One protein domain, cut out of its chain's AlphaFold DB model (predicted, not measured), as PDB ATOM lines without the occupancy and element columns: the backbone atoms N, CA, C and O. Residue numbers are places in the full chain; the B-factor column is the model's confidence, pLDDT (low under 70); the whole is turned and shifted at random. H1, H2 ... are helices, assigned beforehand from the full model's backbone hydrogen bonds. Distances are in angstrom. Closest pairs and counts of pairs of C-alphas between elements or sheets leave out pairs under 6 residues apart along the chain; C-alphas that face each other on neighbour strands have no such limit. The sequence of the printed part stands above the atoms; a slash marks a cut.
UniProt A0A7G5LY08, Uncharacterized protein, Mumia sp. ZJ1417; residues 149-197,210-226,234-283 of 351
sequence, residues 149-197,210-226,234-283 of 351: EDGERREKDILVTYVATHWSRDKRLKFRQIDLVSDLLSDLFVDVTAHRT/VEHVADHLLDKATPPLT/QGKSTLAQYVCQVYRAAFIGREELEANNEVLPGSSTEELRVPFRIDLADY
ATOM      1  N   GLU A 149      63.260  86.793 141.766       77.44
ATOM      2  CA  GLU A 149      62.060  87.623 141.681       77.44
ATOM      3  C   GLU A 149      61.117  87.119 140.569       77.44
ATOM      4  O   GLU A 149      61.502  86.331 139.702       77.44
ATOM      5  N   ASP A 150      59.854  87.561 140.568       73.06
ATOM      6  CA  ASP A 150      58.835  87.055 139.630       73.06
ATOM      7  C   ASP A 150      59.215  87.274 138.153       73.06
ATOM      8  O   ASP A 150      58.931  86.425 137.303       73.06
ATOM      9  N   GLY A 151      59.864  88.403 137.842       69.00
ATOM     10  CA  GLY A 151      60.348  88.714 136.494       69.00
ATOM     11  C   GLY A 151      61.441  87.746 136.043       69.00
ATOM     12  O   GLY A 151      61.305  87.090 135.012       69.00
ATOM     13  N   GLU A 152      62.470  87.584 136.868       70.31
ATOM     14  CA  GLU A 152      63.609  86.703 136.606       70.31
ATOM     15  C   GLU A 152      63.190  85.228 136.532       70.31
ATOM     16  O   GLU A 152      63.643  84.479 135.666       70.31
ATOM     17  N   ARG A 153      62.263  84.801 137.401       73.88
ATOM     18  CA  ARG A 153      61.686  83.454 137.351       73.88
ATOM     19  C   ARG A 153      60.983  83.218 136.019       73.88
ATOM     20  O   ARG A 153      61.171  82.169 135.413       73.88
ATOM     21  N   ARG A 154      60.204  84.191 135.538       72.81
ATOM     22  CA  ARG A 154      59.534  84.088 134.238       72.81
ATOM     23  C   ARG A 154      60.539  83.989 133.094       72.81
ATOM     24  O   ARG A 154      60.322  83.209 132.171       72.81
ATOM     25  N   GLU A 155      61.617  84.765 133.132       76.31
ATOM     26  CA  GLU A 155      62.680  84.708 132.123       76.31
ATOM     27  C   GLU A 155      63.392  83.353 132.125       76.31
ATOM     28  O   GLU A 155      63.519  82.731 131.067       76.31
ATOM     29  N   LYS A 156      63.758  82.843 133.308       81.56
ATOM     30  CA  LYS A 156      64.277  81.481 133.476       81.56
ATOM     31  C   LYS A 156      63.317  80.450 132.890       81.56
ATOM     32  O   LYS A 156      63.741  79.629 132.081       81.56
ATOM     33  N   ASP A 157      62.041  80.502 133.262       82.19
ATOM     34  CA  ASP A 157      61.033  79.540 132.814       82.19
ATOM     35  C   ASP A 157      60.883  79.561 131.290       82.19
ATOM     36  O   ASP A 157      60.789  78.503 130.670       82.19
ATOM     37  N   ILE A 158      60.913  80.742 130.663       84.69
ATOM     38  CA  ILE A 158      60.878  80.879 129.201       84.69
ATOM     39  C   ILE A 158      62.097  80.204 128.569       84.69
ATOM     40  O   ILE A 158      61.936  79.444 127.612       84.69
ATOM     41  N   LEU A 159      63.300  80.453 129.093       85.12
ATOM     42  CA  LEU A 159      64.533  79.869 128.564       85.12
ATOM     43  C   LEU A 159      64.553  78.348 128.732       85.12
ATOM     44  O   LEU A 159      64.780  77.635 127.757       85.12
ATOM     45  N   VAL A 160      64.247  77.844 129.929       85.50
ATOM     46  CA  VAL A 160      64.165  76.403 130.214       85.50
ATOM     47  C   VAL A 160      63.121  75.738 129.321       85.50
ATOM     48  O   VAL A 160      63.417  74.744 128.658       85.50
ATOM     49  N   THR A 161      61.926  76.325 129.215       87.50
ATOM     50  CA  THR A 161      60.853  75.806 128.354       87.50
ATOM     51  C   THR A 161      61.272  75.796 126.886       87.50
ATOM     52  O   THR A 161      61.021  74.814 126.183       87.50
ATOM     53  N   TYR A 162      61.926  76.860 126.409       90.06
ATOM     54  CA  TYR A 162      62.449  76.936 125.046       90.06
ATOM     55  C   TYR A 162      63.454  75.810 124.783       90.06
ATOM     56  O   TYR A 162      63.286  75.044 123.831       90.06
ATOM     57  N   VAL A 163      64.466  75.674 125.642       91.25
ATOM     58  CA  VAL A 163      65.524  74.668 125.494       91.25
ATOM     59  C   VAL A 163      64.935  73.257 125.528       91.25
ATOM     60  O   VAL A 163      65.217  72.479 124.618       91.25
ATOM     61  N   ALA A 164      64.064  72.946 126.493       89.00
ATOM     62  CA  ALA A 164      63.408  71.643 126.605       89.00
ATOM     63  C   ALA A 164      62.529  71.324 125.382       89.00
ATOM     64  O   ALA A 164      62.614  70.242 124.802       89.00
ATOM     65  N   THR A 165      61.739  72.294 124.912       90.31
ATOM     66  CA  THR A 165      60.905  72.129 123.710       90.31
ATOM     67  C   THR A 165      61.759  71.845 122.474       90.31
ATOM     68  O   THR A 165      61.421  70.997 121.642       90.31
ATOM     69  N   HIS A 166      62.883  72.548 122.335       91.00
ATOM     70  CA  HIS A 166      63.792  72.358 121.213       91.00
ATOM     71  C   HIS A 166      64.632  71.081 121.327       91.00
ATOM     72  O   HIS A 166      64.921  70.484 120.289       91.00
ATOM     73  N   TRP A 167      64.965  70.613 122.534       93.06
ATOM     74  CA  TRP A 167      65.571  69.296 122.757       93.06
ATOM     75  C   TRP A 167      64.712  68.210 122.104       93.06
ATOM     76  O   TRP A 167      65.161  67.548 121.165       93.06
ATOM     77  N   SER A 168      63.437  68.117 122.498       89.12
ATOM     78  CA  SER A 168      62.513  67.097 121.988       89.12
ATOM     79  C   SER A 168      62.294  67.182 120.475       89.12
ATOM     80  O   SER A 168      62.133  66.155 119.818       89.12
ATOM     81  N   ARG A 169      62.301  68.392 119.899       86.31
ATOM     82  CA  ARG A 169      62.101  68.614 118.454       86.31
ATOM     83  C   ARG A 169      63.291  68.219 117.587       86.31
ATOM     84  O   ARG A 169      63.081  67.847 116.431       86.31
ATOM     85  N   ASP A 170      64.500  68.351 118.119       89.12
ATOM     86  CA  ASP A 170      65.748  68.210 117.369       89.12
ATOM     87  C   ASP A 170      66.561  66.978 117.810       89.12
ATOM     88  O   ASP A 170      67.688  66.808 117.350       89.12
ATOM     89  N   LYS A 171      66.066  66.129 118.720       89.19
ATOM     90  CA  LYS A 171      66.779  64.897 119.121       89.19
ATOM     91  C   LYS A 171      66.774  63.811 118.038       89.19
ATOM     92  O   LYS A 171      67.479  62.814 118.147       89.19
ATOM     93  N   ARG A 172      65.984  64.009 116.980       87.94
ATOM     94  CA  ARG A 172      65.828  63.093 115.844       87.94
ATOM     95  C   ARG A 172      66.230  63.757 114.528       87.94
ATOM     96  O   ARG A 172      66.027  64.963 114.346       87.94
ATOM     97  N   LEU A 173      66.779  62.974 113.604       83.81
ATOM     98  CA  LEU A 173      67.121  63.433 112.257       83.81
ATOM     99  C   LEU A 173      65.864  63.621 111.407       83.81
ATOM    100  O   LEU A 173      65.024  62.732 111.307       83.81
ATOM    101  N   LYS A 174      65.738  64.782 110.759       69.62
ATOM    102  CA  LYS A 174      64.637  65.071 109.832       69.62
ATOM    103  C   LYS A 174      65.150  64.948 108.403       69.62
ATOM    104  O   LYS A 174      65.755  65.883 107.876       69.62
ATOM    105  N   PHE A 175      64.916  63.803 107.770       65.44
ATOM    106  CA  PHE A 175      65.216  63.628 106.353       65.44
ATOM    107  C   PHE A 175      64.112  64.282 105.520       65.44
ATOM    108  O   PHE A 175      63.004  63.776 105.427       65.44
ATOM    109  N   ARG A 176      64.406  65.430 104.898       58.53
ATOM    110  CA  ARG A 176      63.434  66.149 104.049       58.53
ATOM    111  C   ARG A 176      63.020  65.385 102.781       58.53
ATOM    112  O   ARG A 176      62.061  65.791 102.142       58.53
ATOM    113  N   GLN A 177      63.759  64.349 102.380       54.06
ATOM    114  CA  GLN A 177      63.581  63.689 101.080       54.06
ATOM    115  C   GLN A 177      62.949  62.294 101.154       54.06
ATOM    116  O   GLN A 177      62.631  61.742 100.106       54.06
ATOM    117  N   ILE A 178      62.754  61.719 102.347       53.56
ATOM    118  CA  ILE A 178      62.161  60.385 102.509       53.56
ATOM    119  C   ILE A 178      61.392  60.357 103.840       53.56
ATOM    120  O   ILE A 178      61.973  60.700 104.868       53.56
ATOM    121  N   ASP A 179      60.120  59.937 103.821       49.66
ATOM    122  CA  ASP A 179      59.288  59.649 105.009       49.66
ATOM    123  C   ASP A 179      59.810  58.395 105.744       49.66
ATOM    124  O   ASP A 179      59.165  57.349 105.820       49.66
ATOM    125  N   LEU A 180      61.044  58.467 106.235       54.22
ATOM    126  CA  LEU A 180      61.664  57.440 107.061       54.22
ATOM    127  C   LEU A 180      61.485  57.786 108.538       54.22
ATOM    128  O   LEU A 180      61.498  58.953 108.935       54.22
ATOM    129  N   VAL A 181      61.331  56.736 109.347       54.78
ATOM    130  CA  VAL A 181      61.360  56.801 110.809       54.78
ATOM    131  C   VAL A 181      62.582  57.616 111.220       54.78
ATOM    132  O   VAL A 181      63.710  57.279 110.880       54.78
ATOM    133  N   SER A 182      62.353  58.740 111.896       65.06
ATOM    134  CA  SER A 182      63.426  59.655 112.264       65.06
ATOM    135  C   SER A 182      64.257  59.032 113.389       65.06
ATOM    136  O   SER A 182      63.825  59.044 114.549       65.06
ATOM    137  N   ASP A 183      65.412  58.477 113.043       82.12
ATOM    138  CA  ASP A 183      66.388  57.936 113.987       82.12
ATOM    139  C   ASP A 183      66.942  59.025 114.917       82.12
ATOM    140  O   ASP A 183      66.855  60.232 114.637       82.12
ATOM    141  N   LEU A 184      67.486  58.600 116.058       87.19
ATOM    142  CA  LEU A 184      68.106  59.508 117.014       87.19
ATOM    143  C   LEU A 184      69.369  60.114 116.405       87.19
ATOM    144  O   LEU A 184      70.200  59.429 115.815       87.19
ATOM    145  N   LEU A 185      69.508  61.428 116.571       89.31
ATOM    146  CA  LEU A 185      70.669  62.159 116.078       89.31
ATOM    147  C   LEU A 185      71.960  61.608 116.684       89.31
ATOM    148  O   LEU A 185      72.934  61.434 115.964       89.31
ATOM    149  N   SER A 186      71.945  61.330 117.987       88.00
ATOM    150  CA  SER A 186      73.107  60.847 118.734       88.00
ATOM    151  C   SER A 186      73.637  59.503 118.222       88.00
ATOM    152  O   SER A 186      74.838  59.279 118.295       88.00
ATOM    153  N   ASP A 187      72.772  58.651 117.664       86.94
ATOM    154  CA  ASP A 187      73.150  57.305 117.207       86.94
ATOM    155  C   ASP A 187      73.786  57.308 115.810       86.94
ATOM    156  O   ASP A 187      74.561  56.420 115.466       86.94
ATOM    157  N   LEU A 188      73.441  58.300 114.985       86.44
ATOM    158  CA  LEU A 188      73.855  58.381 113.580       86.44
ATOM    159  C   LEU A 188      74.851  59.502 113.301       86.44
ATOM    160  O   LEU A 188      75.359  59.611 112.182       86.44
ATOM    161  N   PHE A 189      75.084  60.384 114.270       91.25
ATOM    162  CA  PHE A 189      75.995  61.495 114.079       91.25
ATOM    163  C   PHE A 189      77.429  60.988 113.931       91.25
ATOM    164  O   PHE A 189      77.954  60.281 114.788       91.25
ATOM    165  N   VAL A 190      78.069  61.409 112.846       89.94
ATOM    166  CA  VAL A 190      79.498  61.226 112.617       89.94
ATOM    167  C   VAL A 190      80.100  62.614 112.531       89.94
ATOM    168  O   VAL A 190      79.663  63.420 111.702       89.94
ATOM    169  N   ASP A 191      81.076  62.897 113.391       92.81
ATOM    170  CA  ASP A 191      81.785  64.164 113.304       92.81
ATOM    171  C   ASP A 191      82.645  64.186 112.040       92.81
ATOM    172  O   ASP A 191      83.338  63.221 111.711       92.81
ATOM    173  N   VAL A 192      82.541  65.282 111.303       92.06
ATOM    174  CA  VAL A 192      83.169  65.443 109.994       92.06
ATOM    175  C   VAL A 192      84.431  66.274 110.121       92.06
ATOM    176  O   VAL A 192      84.568  67.076 111.042       92.06
ATOM    177  N   THR A 193      85.323  66.128 109.147       93.31
ATOM    178  CA  THR A 193      86.491  66.995 109.008       93.31
ATOM    179  C   THR A 193      86.128  68.278 108.245       93.31
ATOM    180  O   THR A 193      85.187  68.303 107.445       93.31
ATOM    181  N   ALA A 194      86.877  69.362 108.456       92.00
ATOM    182  CA  ALA A 194      86.783  70.574 107.641       92.00
ATOM    183  C   ALA A 194      88.141  71.250 107.456       92.00
ATOM    184  O   ALA A 194      88.985  71.247 108.347       92.00
ATOM    185  N   HIS A 195      88.314  71.917 106.318       90.44
ATOM    186  CA  HIS A 195      89.488  72.740 106.048       90.44
ATOM    187  C   HIS A 195      89.228  74.195 106.459       90.44
ATOM    188  O   HIS A 195      88.252  74.810 106.018       90.44
ATOM    189  N   ARG A 196      90.121  74.802 107.252       87.81
ATOM    190  CA  ARG A 196      90.005  76.222 107.618       87.81
ATOM    191  C   ARG A 196      90.386  77.118 106.438       87.81
ATOM    192  O   ARG A 196      91.553  77.226 106.076       87.81
ATOM    193  N   THR A 197      89.406  77.802 105.856       87.88
ATOM    194  CA  THR A 197      89.608  78.697 104.700       87.88
ATOM    195  C   THR A 197      90.044  80.108 105.090       87.88
ATOM    196  O   THR A 197      90.682  80.802 104.299       87.88
ATOM    197  N   VAL A 210      90.595  70.748 110.558       89.00
ATOM    198  CA  VAL A 210      89.848  70.418 111.761       89.00
ATOM    199  C   VAL A 210      89.343  68.997 111.572       89.00
ATOM    200  O   VAL A 210      88.542  68.752 110.674       89.00
ATOM    201  N   GLU A 211      89.827  68.062 112.386       89.81
ATOM    202  CA  GLU A 211      89.458  66.643 112.271       89.81
ATOM    203  C   GLU A 211      88.048  66.359 112.812       89.81
ATOM    204  O   GLU A 211      87.313  65.562 112.239       89.81
ATOM    205  N   HIS A 212      87.658  67.066 113.874       92.88
ATOM    206  CA  HIS A 212      86.376  66.920 114.562       92.88
ATOM    207  C   HIS A 212      85.708  68.292 114.660       92.88
ATOM    208  O   HIS A 212      86.044  69.113 115.519       92.88
ATOM    209  N   VAL A 213      84.843  68.611 113.697       93.75
ATOM    210  CA  VAL A 213      84.259  69.951 113.574       93.75
ATOM    211  C   VAL A 213      83.269  70.242 114.694       93.75
ATOM    212  O   VAL A 213      83.235  71.377 115.172       93.75
ATOM    213  N   ALA A 214      82.471  69.268 115.131       94.81
ATOM    214  CA  ALA A 214      81.565  69.465 116.256       94.81
ATOM    215  C   ALA A 214      82.350  69.767 117.530       94.81
ATOM    216  O   ALA A 214      82.070  70.774 118.179       94.81
ATOM    217  N   ASP A 215      83.368  68.964 117.834       93.69
ATOM    218  CA  ASP A 215      84.209  69.180 119.014       93.69
ATOM    219  C   ASP A 215      84.944  70.523 118.935       93.69
ATOM    220  O   ASP A 215      84.983  71.271 119.911       93.69
ATOM    221  N   HIS A 216      85.419  70.909 117.747       91.31
ATOM    222  CA  HIS A 216      85.986  72.236 117.536       91.31
ATOM    223  C   HIS A 216      84.976  73.352 117.831       91.31
ATOM    224  O   HIS A 216      85.315  74.315 118.506       91.31
ATOM    225  N   LEU A 217      83.726  73.250 117.374       92.19
ATOM    226  CA  LEU A 217      82.691  74.262 117.639       92.19
ATOM    227  C   LEU A 217      82.231  74.303 119.109       92.19
ATOM    228  O   LEU A 217      81.632  75.296 119.535       92.19
ATOM    229  N   LEU A 218      82.477  73.234 119.865       92.38
ATOM    230  CA  LEU A 218      82.175  73.122 121.292       92.38
ATOM    231  C   LEU A 218      83.323  73.608 122.188       92.38
ATOM    232  O   LEU A 218      83.093  73.860 123.371       92.38
ATOM    233  N   ASP A 219      84.530  73.754 121.641       87.88
ATOM    234  CA  ASP A 219      85.700  74.247 122.361       87.88
ATOM    235  C   ASP A 219      85.581  75.754 122.652       87.88
ATOM    236  O   ASP A 219      85.400  76.580 121.754       87.88
ATOM    237  N   LYS A 220      85.760  76.127 123.923       83.06
ATOM    238  CA  LYS A 220      85.803  77.521 124.395       83.06
ATOM    239  C   LYS A 220      86.897  78.360 123.724       83.06
ATOM    240  O   LYS A 220      86.789  79.582 123.670       83.06
ATOM    241  N   ALA A 221      87.971  77.726 123.247       82.69
ATOM    242  CA  ALA A 221      89.055  78.391 122.531       82.69
ATOM    243  C   ALA A 221      88.669  78.758 121.089       82.69
ATOM    244  O   ALA A 221      89.373  79.542 120.441       82.69
ATOM    245  N   THR A 222      87.566  78.213 120.575       83.69
ATOM    246  CA  THR A 222      87.099  78.504 119.224       83.69
ATOM    247  C   THR A 222      86.506  79.906 119.153       83.69
ATOM    248  O   THR A 222      85.624  80.257 119.942       83.69
ATOM    249  N   PRO A 223      86.958  80.737 118.194       79.94
ATOM    250  CA  PRO A 223      86.448  82.088 118.053       79.94
ATOM    251  C   PRO A 223      84.927  82.129 117.863       79.94
ATOM    252  O   PRO A 223      84.359  81.291 117.149       79.94
ATOM    253  N   PRO A 224      84.256  83.151 118.421       79.56
ATOM    254  CA  PRO A 224      82.853  83.387 118.126       79.56
ATOM    255  C   PRO A 224      82.668  83.705 116.634       79.56
ATOM    256  O   PRO A 224      83.593  84.162 115.962       79.56
ATOM    257  N   LEU A 225      81.443  83.517 116.131       85.50
ATOM    258  CA  LEU A 225      81.064  83.802 114.737       85.50
ATOM    259  C   LEU A 225      81.793  82.923 113.703       85.50
ATOM    260  O   LEU A 225      82.336  83.410 112.713       85.50
ATOM    261  N   THR A 226      81.775  81.608 113.921       88.38
ATOM    262  CA  THR A 226      82.306  80.641 112.952       88.38
ATOM    263  C   THR A 226      81.319  80.409 111.800       88.38
ATOM    264  O   THR A 226      80.147  80.107 112.027       88.38
ATOM    265  N   GLN A 234      76.278  67.779 102.539       88.38
ATOM    266  CA  GLN A 234      77.474  67.633 103.397       88.38
ATOM    267  C   GLN A 234      77.199  67.750 104.914       88.38
ATOM    268  O   GLN A 234      78.048  68.192 105.676       88.38
ATOM    269  N   GLY A 235      75.974  67.489 105.375       88.50
ATOM    270  CA  GLY A 235      75.677  67.431 106.815       88.50
ATOM    271  C   GLY A 235      75.715  68.747 107.612       88.50
ATOM    272  O   GLY A 235      75.512  68.701 108.816       88.50
ATOM    273  N   LYS A 236      75.891  69.933 107.005       91.75
ATOM    274  CA  LYS A 236      75.952  71.234 107.731       91.75
ATOM    275  C   LYS A 236      74.804  71.466 108.726       91.75
ATOM    276  O   LYS A 236      75.024  71.886 109.858       91.75
ATOM    277  N   SER A 237      73.566  71.198 108.306       89.06
ATOM    278  CA  SER A 237      72.388  71.345 109.171       89.06
ATOM    279  C   SER A 237      72.378  70.316 110.301       89.06
ATOM    280  O   SER A 237      71.929  70.635 111.397       89.06
ATOM    281  N   THR A 238      72.892  69.115 110.037       91.69
ATOM    282  CA  THR A 238      73.047  68.033 111.013       91.69
ATOM    283  C   THR A 238      74.119  68.370 112.048       91.69
ATOM    284  O   THR A 238      73.871  68.222 113.237       91.69
ATOM    285  N   LEU A 239      75.258  68.915 111.617       93.88
ATOM    286  CA  LEU A 239      76.313  69.436 112.488       93.88
ATOM    287  C   LEU A 239      75.775  70.525 113.424       93.88
ATOM    288  O   LEU A 239      75.922  70.426 114.638       93.88
ATOM    289  N   ALA A 240      75.090  71.535 112.875       93.00
ATOM    290  CA  ALA A 240      74.492  72.599 113.682       93.00
ATOM    291  C   ALA A 240      73.457  72.051 114.680       93.00
ATOM    292  O   ALA A 240      73.395  72.494 115.826       93.00
ATOM    293  N   GLN A 241      72.655  71.071 114.255       92.81
ATOM    294  CA  GLN A 241      71.700  70.382 115.115       92.81
ATOM    295  C   GLN A 241      72.398  69.637 116.260       92.81
ATOM    296  O   GLN A 241      71.969  69.778 117.403       92.81
ATOM    297  N   TYR A 242      73.471  68.897 115.973       95.12
ATOM    298  CA  TYR A 242      74.231  68.135 116.964       95.12
ATOM    299  C   TYR A 242      74.889  69.046 117.998       95.12
ATOM    300  O   TYR A 242      74.654  68.876 119.191       95.12
ATOM    301  N   VAL A 243      75.603  70.086 117.554       94.81
ATOM    302  CA  VAL A 243      76.214  71.082 118.451       94.81
ATOM    303  C   VAL A 243      75.154  71.724 119.352       94.81
ATOM    304  O   VAL A 243      75.357  71.854 120.558       94.81
ATOM    305  N   CYS A 244      73.979  72.059 118.805       94.69
ATOM    306  CA  CYS A 244      72.873  72.558 119.620       94.69
ATOM    307  C   CYS A 244      72.412  71.529 120.657       94.69
ATOM    308  O   CYS A 244      72.169  71.918 121.793       94.69
ATOM    309  N   GLN A 245      72.290  70.245 120.306       94.25
ATOM    310  CA  GLN A 245      71.900  69.210 121.270       94.25
ATOM    311  C   GLN A 245      72.917  69.036 122.395       94.25
ATOM    312  O   GLN A 245      72.513  68.877 123.543       94.25
ATOM    313  N   VAL A 246      74.216  69.151 122.113       95.12
ATOM    314  CA  VAL A 246      75.252  69.107 123.155       95.12
ATOM    315  C   VAL A 246      75.075  70.259 124.152       95.12
ATOM    316  O   VAL A 246      75.009  70.018 125.357       95.12
ATOM    317  N   TYR A 247      74.895  71.494 123.670       93.56
ATOM    318  CA  TYR A 247      74.621  72.641 124.545       93.56
ATOM    319  C   TYR A 247      73.276  72.522 125.281       93.56
ATOM    320  O   TYR A 247      73.187  72.913 126.439       93.56
ATOM    321  N   ARG A 248      72.227  71.960 124.657       93.12
ATOM    322  CA  ARG A 248      70.928  71.722 125.324       93.12
ATOM    323  C   ARG A 248      71.061  70.706 126.449       93.12
ATOM    324  O   ARG A 248      70.486  70.925 127.508       93.12
ATOM    325  N   ALA A 249      71.827  69.638 126.236       92.75
ATOM    326  CA  ALA A 249      72.100  68.651 127.272       92.75
ATOM    327  C   ALA A 249      72.848  69.263 128.460       92.75
ATOM    328  O   ALA A 249      72.484  69.007 129.603       92.75
ATOM    329  N   ALA A 250      73.849  70.108 128.195       90.19
ATOM    330  CA  ALA A 250      74.540  70.855 129.244       90.19
ATOM    331  C   ALA A 250      73.600  71.833 129.974       90.19
ATOM    332  O   ALA A 250      73.678  71.969 131.189       90.19
ATOM    333  N   PHE A 251      72.684  72.474 129.242       89.06
ATOM    334  CA  PHE A 251      71.738  73.447 129.787       89.06
ATOM    335  C   PHE A 251      70.647  72.832 130.666       89.06
ATOM    336  O   PHE A 251      70.338  73.371 131.723       89.06
ATOM    337  N   ILE A 252      70.029  71.742 130.204       89.00
ATOM    338  CA  ILE A 252      68.985  71.025 130.949       89.00
ATOM    339  C   ILE A 252      69.615  70.278 132.129       89.00
ATOM    340  O   ILE A 252      69.048  70.241 133.209       89.00
ATOM    341  N   GLY A 253      70.810  69.726 131.928       88.62
ATOM    342  CA  GLY A 253      71.458  68.825 132.868       88.62
ATOM    343  C   GLY A 253      71.445  67.408 132.314       88.62
ATOM    344  O   GLY A 253      70.395  66.798 132.113       88.62
ATOM    345  N   ARG A 254      72.640  66.864 132.067       90.19
ATOM    346  CA  ARG A 254      72.803  65.506 131.532       90.19
ATOM    347  C   ARG A 254      72.220  64.441 132.454       90.19
ATOM    348  O   ARG A 254      71.532  63.557 131.966       90.19
ATOM    349  N   GLU A 255      72.417  64.581 133.763       90.00
ATOM    350  CA  GLU A 255      71.862  63.668 134.770       90.00
ATOM    351  C   GLU A 255      70.326  63.648 134.746       90.00
ATOM    352  O   GLU A 255      69.713  62.588 134.843       90.00
ATOM    353  N   GLU A 256      69.686  64.810 134.564       90.19
ATOM    354  CA  GLU A 256      68.226  64.909 134.445       90.19
ATOM    355  C   GLU A 256      67.726  64.215 133.171       90.19
ATOM    356  O   GLU A 256      66.728  63.494 133.190       90.19
ATOM    357  N   LEU A 257      68.427  64.400 132.055       91.50
ATOM    358  CA  LEU A 257      68.094  63.748 130.790       91.50
ATOM    359  C   LEU A 257      68.293  62.226 130.856       91.50
ATOM    360  O   LEU A 257      67.423  61.480 130.408       91.50
ATOM    361  N   GLU A 258      69.385  61.760 131.462       92.19
ATOM    362  CA  GLU A 258      69.645  60.335 131.704       92.19
ATOM    363  C   GLU A 258      68.579  59.713 132.609       92.19
ATOM    364  O   GLU A 258      68.045  58.651 132.287       92.19
ATOM    365  N   ALA A 259      68.193  60.395 133.694       93.19
ATOM    366  CA  ALA A 259      67.111  59.954 134.576       93.19
ATOM    367  C   ALA A 259      65.765  59.826 133.835       93.19
ATOM    368  O   ALA A 259      64.932  58.988 134.187       93.19
ATOM    369  N   ASN A 260      65.575  60.614 132.775       91.94
ATOM    370  CA  ASN A 260      64.419  60.557 131.884       91.94
ATOM    371  C   ASN A 260      64.588  59.572 130.704       91.94
ATOM    372  O   ASN A 260      63.728  59.529 129.823       91.94
ATOM    373  N   ASN A 261      65.641  58.744 130.697       91.75
ATOM    374  CA  ASN A 261      65.983  57.782 129.639       91.75
ATOM    375  C   ASN A 261      66.195  58.422 128.253       91.75
ATOM    376  O   ASN A 261      65.883  57.819 127.222       91.75
ATOM    377  N   GLU A 262      66.697  59.655 128.207       92.81
ATOM    378  CA  GLU A 262      67.066  60.306 126.951       92.81
ATOM    379  C   GLU A 262      68.465  59.870 126.492       92.81
ATOM    380  O   GLU A 262      69.389  59.726 127.290       92.81
ATOM    381  N   VAL A 263      68.637  59.689 125.179       90.31
ATOM    382  CA  VAL A 263      69.940  59.344 124.589       90.31
ATOM    383  C   VAL A 263      70.755  60.612 124.374       90.31
ATOM    384  O   VAL A 263      70.387  61.489 123.586       90.31
ATOM    385  N   LEU A 264      71.884  60.704 125.068       92.56
ATOM    386  CA  LEU A 264      72.751  61.873 125.023       92.56
ATOM    387  C   LEU A 264      73.706  61.856 123.819       92.56
ATOM    388  O   LEU A 264      74.133  60.787 123.387       92.56
ATOM    389  N   PRO A 265      74.092  63.033 123.293       92.56
ATOM    390  CA  PRO A 265      75.223  63.153 122.376       92.56
ATOM    391  C   PRO A 265      76.516  62.588 122.984       92.56
ATOM    392  O   PRO A 265      76.728  62.698 124.191       92.56
ATOM    393  N   GLY A 266      77.421  62.052 122.162       89.88
ATOM    394  CA  GLY A 266      78.725  61.572 122.643       89.88
ATOM    395  C   GLY A 266      79.601  62.697 123.208       89.88
ATOM    396  O   GLY A 266      80.224  62.536 124.256       89.88
ATOM    397  N   SER A 267      79.583  63.865 122.562       92.38
ATOM    398  CA  SER A 267      80.345  65.049 122.979       92.38
ATOM    399  C   SER A 267      79.675  65.775 124.152       92.38
ATOM    400  O   SER A 267      78.446  65.830 124.256       92.38
ATOM    401  N   SER A 268      80.482  66.404 125.005       90.88
ATOM    402  CA  SER A 268      80.043  67.262 126.113       90.88
ATOM    403  C   SER A 268      80.716  68.630 126.052       90.88
ATOM    404  O   SER A 268      81.761  68.787 125.430       90.88
ATOM    405  N   THR A 269      80.142  69.614 126.738       87.69
ATOM    406  CA  THR A 269      80.750  70.935 126.922       87.69
ATOM    407  C   THR A 269      80.565  71.394 128.362       87.69
ATOM    408  O   THR A 269      79.540  71.106 128.980       87.69
ATOM    409  N   GLU A 270      81.569  72.087 128.891       77.38
ATOM    410  CA  GLU A 270      81.525  72.737 130.207       77.38
ATOM    411  C   GLU A 270      80.947  74.158 130.119       77.38
ATOM    412  O   GLU A 270      80.689  74.800 131.137       77.38
ATOM    413  N   GLU A 271      80.754  74.677 128.903       77.62
ATOM    414  CA  GLU A 271      80.303  76.043 128.690       77.62
ATOM    415  C   GLU A 271      78.774  76.112 128.608       77.62
ATOM    416  O   GLU A 271      78.137  75.516 127.734       77.62
ATOM    417  N   LEU A 272      78.167  76.890 129.506       76.19
ATOM    418  CA  LEU A 272      76.724  77.094 129.510       76.19
ATOM    419  C   LEU A 272      76.347  78.195 128.518       76.19
ATOM    420  O   LEU A 272      76.588  79.382 128.739       76.19
ATOM    421  N   ARG A 273      75.716  77.797 127.414       81.81
ATOM    422  CA  ARG A 273      75.153  78.705 126.408       81.81
ATOM    423  C   ARG A 273      73.689  78.363 126.177       81.81
ATOM    424  O   ARG A 273      73.320  77.197 126.268       81.81
ATOM    425  N   VAL A 274      72.860  79.351 125.823       84.75
ATOM    426  CA  VAL A 274      71.497  79.079 125.328       84.75
ATOM    427  C   VAL A 274      71.564  78.742 123.832       84.75
ATOM    428  O   VAL A 274      71.904  79.613 123.026       84.75
ATOM    429  N   PRO A 275      71.237  77.507 123.418       89.56
ATOM    430  CA  PRO A 275      71.389  77.070 122.035       89.56
ATOM    431  C   PRO A 275      70.174  77.445 121.181       89.56
ATOM    432  O   PRO A 275      69.224  76.666 121.006       89.56
ATOM    433  N   PHE A 276      70.234  78.638 120.596       89.44
ATOM    434  CA  PHE A 276      69.290  79.080 119.573       89.44
ATOM    435  C   PHE A 276      69.698  78.549 118.200       89.44
ATOM    436  O   PHE A 276      70.752  78.894 117.666       89.44
ATOM    437  N   ARG A 277      68.824  77.740 117.599       90.94
ATOM    438  CA  ARG A 277      68.957  77.296 116.209       90.94
ATOM    439  C   ARG A 277      67.884  77.976 115.375       90.94
ATOM    440  O   ARG A 277      66.701  77.824 115.663       90.94
ATOM    441  N   ILE A 278      68.303  78.682 114.332       88.19
ATOM    442  CA  ILE A 278      67.404  79.356 113.395       88.19
ATOM    443  C   ILE A 278      67.563  78.686 112.032       88.19
ATOM    444  O   ILE A 278      68.642  78.729 111.443       88.19
ATOM    445  N   ASP A 279      66.497  78.061 111.534       86.06
ATOM    446  CA  ASP A 279      66.419  77.667 110.128       86.06
ATOM    447  C   ASP A 279      65.976  78.890 109.316       86.06
ATOM    448  O   ASP A 279      64.927  79.481 109.574       86.06
ATOM    449  N   LEU A 280      66.807  79.314 108.362       87.00
ATOM    450  CA  LEU A 280      66.536  80.509 107.563       87.00
ATOM    451  C   LEU A 280      65.331  80.338 106.629       87.00
ATOM    452  O   LEU A 280      64.710  81.338 106.274       87.00
ATOM    453  N   ALA A 281      64.989  79.107 106.236       82.75
ATOM    454  CA  ALA A 281      63.793  78.838 105.445       82.75
ATOM    455  C   ALA A 281      62.534  79.025 106.299       82.75
ATOM    456  O   ALA A 281      61.647  79.782 105.906       82.75
ATOM    457  N   ASP A 282      62.513  78.432 107.496       81.75
ATOM    458  CA  ASP A 282      61.413  78.592 108.454       81.75
ATOM    459  C   ASP A 282      61.274  80.069 108.864       81.75
ATOM    460  O   ASP A 282      60.173  80.614 108.932       81.75
ATOM    461  N   TYR A 283      62.402  80.761 109.065       82.88
ATOM    462  CA  TYR A 283      62.420  82.197 109.334       82.88
ATOM    463  C   TYR A 283      61.853  83.015 108.168       82.88
ATOM    464  O   TYR A 283      61.067  83.935 108.387       82.88
TER     465      TYR A 283
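This is residues 149 to 197, 210 to 226 and 234 to 283 of the 351 residues of an uncharacterized protein of Mumia sp. ZJ1417 (UniProt A0A7G5LY08). What is the main shape? One helix, H4, runs through the middle of a helical body, with H1 crossing it on one side, the short H3 on the opposite side, and the long link of residues 260 to 279 winding round it. Residues 149 to 158, of which 150 to 158 belong to H1, stick out as a free arm. What is it made of? The 116 printed residues include six named helices, H1 to H6 in chain order, and no named strand: the class is all helix. The whole is compact, with a radius of gyration of the C-alphas of 15.1 A and spans of 47 by 38 by 32 A.

Where are the long helices? H1, residues 150 to 170, begins at C-alpha 150 (58.835, 87.055, 139.630) and is 30.0 A long; H4, residues 236 to 252, is 24.2 A long. Where are the short ones? H2 is residues 185 to 188, H3 213 to 218, H5 254 to 259 and H6 280 to 283, ending at C-alpha 283 (62.420, 82.197, 109.334).

What touches H4? H1 does, at a steep tilt of 43 degrees, opposite ways, closest at the C-alphas of Val 163 and Arg 248, 6.2 A. H3 touches residues 239 to 243 of H4 alone, at a shallow tilt of 29 degrees, the same way, closest at C-alphas 214 and 243, 6.0 A. What of the others? H2 and H5 are each close to H4 but not clearly touching, with closest C-alphas 185 and 242 at 7.0 A and 249 and 257 at 7.2 A. H6 and H4 are apart. Are the backbones helical? Every O i to N i+4 pair is within hydrogen-bond range in H1, H3, H4 and H5; H2 and H6 are too short for one, and their single O i to N i+3 pair is within range in H2 but not in H6.

Where is it cut? Residues 198 to 209 and 227 to 233 are not printed, with C-alpha gaps of 10.9 A and 16.8 A. Which links are long, and where is confidence low? H1 to H2 and H5 to H6 are long links; pLDDT is under 70 at residues 151 and 174 to 182.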